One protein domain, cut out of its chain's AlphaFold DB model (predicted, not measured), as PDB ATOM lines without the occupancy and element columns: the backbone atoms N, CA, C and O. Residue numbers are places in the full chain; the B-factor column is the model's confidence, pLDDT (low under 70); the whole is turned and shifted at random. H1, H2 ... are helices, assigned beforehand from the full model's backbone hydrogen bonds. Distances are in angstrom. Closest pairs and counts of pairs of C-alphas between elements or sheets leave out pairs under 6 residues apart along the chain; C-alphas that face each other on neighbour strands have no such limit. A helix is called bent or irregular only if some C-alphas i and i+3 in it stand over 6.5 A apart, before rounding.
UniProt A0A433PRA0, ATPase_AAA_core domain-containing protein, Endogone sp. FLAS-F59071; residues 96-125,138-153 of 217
ATOM      1  N   PRO A  96     242.653 247.681 146.838       79.81
ATOM      2  CA  PRO A  96     241.554 246.822 147.250       79.81
ATOM      3  C   PRO A  96     242.055 245.669 148.121       79.81
ATOM      4  O   PRO A  96     243.049 245.012 147.798       79.81
ATOM      5  N   GLU A  97     241.339 245.413 149.211       75.56
ATOM      6  CA  GLU A  97     241.651 244.313 150.114       75.56
ATOM      7  C   GLU A  97     241.487 242.970 149.390       75.56
ATOM      8  O   GLU A  97     240.571 242.769 148.581       75.56
ATOM      9  N   LYS A  98     242.415 242.046 149.648       73.69
ATOM     10  CA  LYS A  98     242.329 240.689 149.115       73.69
ATOM     11  C   LYS A  98     241.264 239.930 149.899       73.69
ATOM     12  O   LYS A  98     241.425 239.702 151.089       73.69
ATOM     13  N   ASP A  99     240.238 239.450 149.202       72.06
ATOM     14  CA  ASP A  99     239.162 238.657 149.819       72.06
ATOM     15  C   ASP A  99     239.622 237.248 150.263       72.06
ATOM     16  O   ASP A  99     238.853 236.505 150.863       72.06
ATOM     17  N   ILE A 100     240.851 236.846 149.915       77.62
ATOM     18  CA  ILE A 100     241.380 235.493 150.114       77.62
ATOM     19  C   ILE A 100     242.753 235.584 150.779       77.62
ATOM     20  O   ILE A 100     243.590 236.396 150.380       77.62
ATOM     21  N   ASN A 101     242.991 234.710 151.760       77.31
ATOM     22  CA  ASN A 101     244.286 234.576 152.420       77.31
ATOM     23  C   ASN A 101     245.383 234.185 151.417       77.31
ATOM     24  O   ASN A 101     245.163 233.369 150.521       77.31
ATOM     25  N   ASP A 102     246.606 234.677 151.626       75.81
ATOM     26  CA  ASP A 102     247.743 234.376 150.741       75.81
ATOM     27  C   ASP A 102     248.060 232.866 150.648       75.81
ATOM     28  O   ASP A 102     248.647 232.420 149.666       75.81
ATOM     29  N   ALA A 103     247.633 232.066 151.634       73.31
ATOM     30  CA  ALA A 103     247.784 230.608 151.637       73.31
ATOM     31  C   ALA A 103     246.839 229.874 150.663       73.31
ATOM     32  O   ALA A 103     247.163 228.780 150.206       73.31
ATOM     33  N   GLU A 104     245.679 230.453 150.349       80.12
ATOM     34  CA  GLU A 104     244.682 229.880 149.431       80.12
ATOM     35  C   GLU A 104     244.798 230.482 148.018       80.12
ATOM     36  O   GLU A 104     244.293 229.935 147.035       80.12
ATOM     37  N   PHE A 105     245.525 231.593 147.883       82.44
ATOM     38  CA  PHE A 105     245.757 232.233 146.600       82.44
ATOM     39  C   PHE A 105     246.641 231.372 145.688       82.44
ATOM     40  O   PHE A 105     247.828 231.172 145.939       82.44
ATOM     41  N   ILE A 106     246.078 230.914 144.567       83.69
ATOM     42  CA  ILE A 106     246.827 230.190 143.535       83.69
ATOM     43  C   ILE A 106     247.492 231.206 142.590       83.69
ATOM     44  O   ILE A 106     246.793 231.849 141.794       83.69
ATOM     45  N   PRO A 107     248.831 231.351 142.609       79.06
ATOM     46  CA  PRO A 107     249.515 232.345 141.795       79.06
ATOM     47  C   PRO A 107     249.461 231.989 140.306       79.06
ATOM     48  O   PRO A 107     249.741 230.862 139.894       79.06
ATOM     49  N   ARG A 108     249.151 232.986 139.468       88.50
ATOM     50  CA  ARG A 108     249.188 232.883 137.999       88.50
ATOM     51  C   ARG A 108     250.197 233.882 137.426       88.50
ATOM     52  O   ARG A 108     249.806 234.984 137.037       88.50
ATOM     53  N   PRO A 109     251.494 233.528 137.369       88.56
ATOM     54  CA  PRO A 109     252.566 234.491 137.111       88.56
ATOM     55  C   PRO A 109     252.450 235.167 135.741       88.56
ATOM     56  O   PRO A 109     252.623 236.377 135.641       88.56
ATOM     57  N   THR A 110     252.075 234.424 134.694       91.44
ATOM     58  CA  THR A 110     251.951 234.967 133.331       91.44
ATOM     59  C   THR A 110     250.913 236.087 133.235       91.44
ATOM     60  O   THR A 110     251.149 237.086 132.563       91.44
ATOM     61  N   ILE A 111     249.773 235.933 133.918       91.12
ATOM     62  CA  ILE A 111     248.692 236.930 133.922       91.12
ATOM     63  C   ILE A 111     249.078 238.111 134.817       91.12
ATOM     64  O   ILE A 111     248.846 239.257 134.449       91.12
ATOM     65  N   MET A 112     249.721 237.837 135.955       91.19
ATOM     66  CA  MET A 112     250.168 238.870 136.889       91.19
ATOM     67  C   MET A 112     251.108 239.878 136.211       91.19
ATOM     68  O   MET A 112     250.875 241.079 136.286       91.19
ATOM     69  N   VAL A 113     252.094 239.398 135.445       91.69
ATOM     70  CA  VAL A 113     253.028 240.261 134.697       91.69
ATOM     71  C   VAL A 113     252.311 241.124 133.650       91.69
ATOM     72  O   VAL A 113     252.734 242.245 133.377       91.69
ATOM     73  N   GLN A 114     251.233 240.623 133.039       91.44
ATOM     74  CA  GLN A 114     250.443 241.407 132.084       91.44
ATOM     75  C   GLN A 114     249.617 242.489 132.785       91.44
ATOM     76  O   GLN A 114     249.572 243.616 132.301       91.44
ATOM     77  N   LEU A 115     249.010 242.171 133.930       92.06
ATOM     78  CA  LEU A 115     248.237 243.131 134.721       92.06
ATOM     79  C   LEU A 115     249.114 244.235 135.311       92.06
ATOM     80  O   LEU A 115     248.734 245.398 135.258       92.06
ATOM     81  N   GLU A 116     250.312 243.899 135.789       89.94
ATOM     82  CA  GLU A 116     251.283 244.889 136.273       89.94
ATOM     83  C   GLU A 116     251.631 245.924 135.192       89.94
ATOM     84  O   GLU A 116     251.713 247.113 135.481       89.94
ATOM     85  N   LYS A 117     251.764 245.499 133.928       89.06
ATOM     86  CA  LYS A 117     251.991 246.417 132.798       89.06
ATOM     87  C   LYS A 117     250.776 247.287 132.474       89.06
ATOM     88  O   LYS A 117     250.955 248.399 131.996       89.06
ATOM     89  N   ILE A 118     249.565 246.778 132.699       89.75
ATOM     90  CA  ILE A 118     248.323 247.536 132.493       89.75
ATOM     91  C   ILE A 118     248.158 248.604 133.580       89.75
ATOM     92  O   ILE A 118     247.746 249.717 133.279       89.75
ATOM     93  N   PHE A 119     248.487 248.274 134.830       89.06
ATOM     94  CA  PHE A 119     248.378 249.192 135.968       89.06
ATOM     95  C   PHE A 119     249.528 250.188 136.075       89.06
ATOM     96  O   PHE A 119     249.359 251.233 136.690       89.06
ATOM     97  N   ASN A 120     250.669 249.894 135.456       87.62
ATOM     98  CA  ASN A 120     251.786 250.823 135.338       87.62
ATOM     99  C   ASN A 120     252.081 251.133 133.859       87.62
ATOM    100  O   ASN A 120     253.097 250.675 133.319       87.62
ATOM    101  N   PRO A 121     251.170 251.844 133.176       84.88
ATOM    102  CA  PRO A 121     251.312 252.132 131.761       84.88
ATOM    103  C   PRO A 121     252.410 253.171 131.488       84.88
ATOM    104  O   PRO A 121     252.779 253.972 132.344       84.88
ATOM    105  N   SER A 122     252.917 253.196 130.254       83.00
ATOM    106  CA  SER A 122     253.776 254.290 129.788       83.00
ATOM    107  C   SER A 122     252.982 255.602 129.655       83.00
ATOM    108  O   SER A 122     251.786 255.540 129.384       83.00
ATOM    109  N   PRO A 123     253.620 256.784 129.710       79.69
ATOM    110  CA  PRO A 123     252.930 258.078 129.606       79.69
ATOM    111  C   PRO A 123     252.055 258.261 128.354       79.69
ATOM    112  O   PRO A 123     251.094 259.018 128.375       79.69
ATOM    113  N   GLU A 124     252.368 257.561 127.262       78.81
ATOM    114  CA  GLU A 124     251.640 257.645 125.986       78.81
ATOM    115  C   GLU A 124     250.438 256.683 125.892       78.81
ATOM    116  O   GLU A 124     249.834 256.511 124.832       78.81
ATOM    117  N   TYR A 125     250.092 256.006 126.985       75.50
ATOM    118  CA  TYR A 125     249.091 254.948 126.982       75.50
ATOM    119  C   TYR A 125     247.673 255.488 127.189       75.50
ATOM    120  O   TYR A 125     247.372 256.085 128.217       75.50
ATOM    121  N   GLY A 138     238.359 233.237 139.301       88.25
ATOM    122  CA  GLY A 138     239.267 234.032 140.139       88.25
ATOM    123  C   GLY A 138     239.746 235.347 139.510       88.25
ATOM    124  O   GLY A 138     240.766 235.886 139.929       88.25
ATOM    125  N   LYS A 139     239.036 235.870 138.497       92.25
ATOM    126  CA  LYS A 139     239.393 237.128 137.803       92.25
ATOM    127  C   LYS A 139     239.574 238.288 138.784       92.25
ATOM    128  O   LYS A 139     240.642 238.886 138.826       92.25
ATOM    129  N   THR A 140     238.552 238.551 139.599       91.12
ATOM    130  CA  THR A 140     238.552 239.633 140.592       91.12
ATOM    131  C   THR A 140     239.694 239.470 141.590       91.12
ATOM    132  O   THR A 140     240.413 240.425 141.855       91.12
ATOM    133  N   THR A 141     239.936 238.247 142.068       91.31
ATOM    134  CA  THR A 141     241.019 237.941 143.009       91.31
ATOM    135  C   THR A 141     242.394 238.288 142.439       91.31
ATOM    136  O   THR A 141     243.197 238.926 143.115       91.31
ATOM    137  N   ILE A 142     242.676 237.900 141.191       91.44
ATOM    138  CA  ILE A 142     243.975 238.173 140.558       91.44
ATOM    139  C   ILE A 142     244.137 239.670 140.266       91.44
ATOM    140  O   ILE A 142     245.221 240.204 140.479       91.44
ATOM    141  N   ILE A 143     243.073 240.351 139.825       92.06
ATOM    142  CA  ILE A 143     243.068 241.804 139.585       92.06
ATOM    143  C   ILE A 143     243.377 242.560 140.879       92.06
ATOM    144  O   ILE A 143     244.277 243.398 140.886       92.06
ATOM    145  N   LYS A 144     242.689 242.224 141.978       91.19
ATOM    146  CA  LYS A 144     242.945 242.818 143.296       91.19
ATOM    147  C   LYS A 144     244.383 242.560 143.746       91.19
ATOM    148  O   LYS A 144     245.084 243.502 144.080       91.19
ATOM    149  N   ALA A 145     244.864 241.318 143.649       89.50
ATOM    150  CA  ALA A 145     246.236 240.975 144.021       89.50
ATOM    151  C   ALA A 145     247.298 241.726 143.194       89.50
ATOM    152  O   ALA A 145     248.305 242.166 143.752       89.50
ATOM    153  N   ALA A 146     247.076 241.895 141.887       90.44
ATOM    154  CA  ALA A 146     247.942 242.684 141.015       90.44
ATOM    155  C   ALA A 146     247.925 244.172 141.399       90.44
ATOM    156  O   ALA A 146     248.987 244.785 141.498       90.44
ATOM    157  N   ALA A 147     246.745 244.736 141.674       90.69
ATOM    158  CA  ALA A 147     246.590 246.124 142.100       90.69
ATOM    159  C   ALA A 147     247.314 246.389 143.431       90.69
ATOM    160  O   ALA A 147     248.103 247.327 143.520       90.69
ATOM    161  N   THR A 148     247.138 245.513 144.429       88.56
ATOM    162  CA  THR A 148     247.859 245.590 145.711       88.56
ATOM    163  C   THR A 148     249.374 245.509 145.518       88.56
ATOM    164  O   THR A 148     250.123 246.174 146.226       88.56
ATOM    165  N   LYS A 149     249.844 244.697 144.563       88.12
ATOM    166  CA  LYS A 149     251.277 244.543 144.285       88.12
ATOM    167  C   LYS A 149     251.892 245.790 143.642       88.12
ATOM    168  O   LYS A 149     253.041 246.099 143.938       88.12
ATOM    169  N   VAL A 150     251.154 246.484 142.774       88.56
ATOM    170  CA  VAL A 150     251.580 247.774 142.200       88.56
ATOM    171  C   VAL A 150     251.561 248.865 143.272       88.56
ATOM    172  O   VAL A 150     252.490 249.664 143.356       88.56
ATOM    173  N   GLY A 151     250.536 248.858 144.129       82.69
ATOM    174  CA  GLY A 151     250.501 249.601 145.389       82.69
ATOM    175  C   GLY A 151     250.294 251.113 145.278       82.69
ATOM    176  O   GLY A 151     250.201 251.761 146.316       82.69
ATOM    177  N   LYS A 152     250.241 251.678 144.064       85.06
ATOM    178  CA  LYS A 152     249.992 253.107 143.807       85.06
ATOM    179  C   LYS A 152     249.196 253.325 142.524       85.06
ATOM    180  O   LYS A 152     249.302 252.522 141.601       85.06
ATOM    181  N   GLY A 153     248.422 254.410 142.469       85.12
ATOM    182  CA  GLY A 153     247.721 254.861 141.261       85.12
ATOM    183  C   GLY A 153     246.597 253.954 140.745       85.12
ATOM    184  O   GLY A 153     246.138 254.141 139.622       85.12
TER     185      GLY A 153
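What this domain is: This is residues 96 to 125 and 138 to 153 of the 217 residues of the protein "ATPase_AAA_core domain-containing protein" of Endogone sp. FLAS-F59071 (UniProt A0A433PRA0). Two helices cross at a steep angle, H1 and H2, one layer over the other, with a long unnamed stretch, residues 96 to 108, making a wide loop that leads into H1. This loop lies toward one end of the longest axis, and residues 120 to 125, running on past H1, lie toward the other. The printed part has 46 residues with two named helices, H1 then H2, and no named strand; the class is all helix, and the helices hold 23 of the 46 residues. The whole is only just compact, close to loose, with a radius of gyration of the C-alphas of 11.1 A, and its elongated outline spans 37 by 21 by 13 A.

How they stand to each other: H1, residues 109 to 119, and H2, residues 139 to 150, touch, with 9 pairs of C-alphas within 8 A. The closest C-alphas of the two are those of Met 112 and Ala 146, 6.0 A apart. Their centres are 9.2 A apart. Their lines stand at a steep tilt of 65 degrees, and they run the same way. In H2 every O i to N i+4 pair is within hydrogen-bond range; in H1 6 of 7 are.

Where its parts are: The printed part begins at Pro 96, with its C-alpha at (241.554, 246.822, 147.250). The C-alphas of residues 96 to 108 lie 10 to 16 A from the mean of all C-alphas. H1 begins at C-alpha 109, at (252.566, 234.491, 137.111), and measures 15.3 A from first to last C-alpha. H2 measures 16.8 A and ends at C-alpha 150, at (251.580, 247.774, 142.200). Neither helix is bent.

The domain as a whole: The two C-alphas farthest apart are those of Ala 103 and Glu 124, 37.5 A. Residues 126 to 137 are not printed, and C-alphas 125 and 138 are 26.6 A apart across this cut, which falls in the link from H1 to H2. The mean pLDDT of the printed part is 85.4, and no printed residue is under 70.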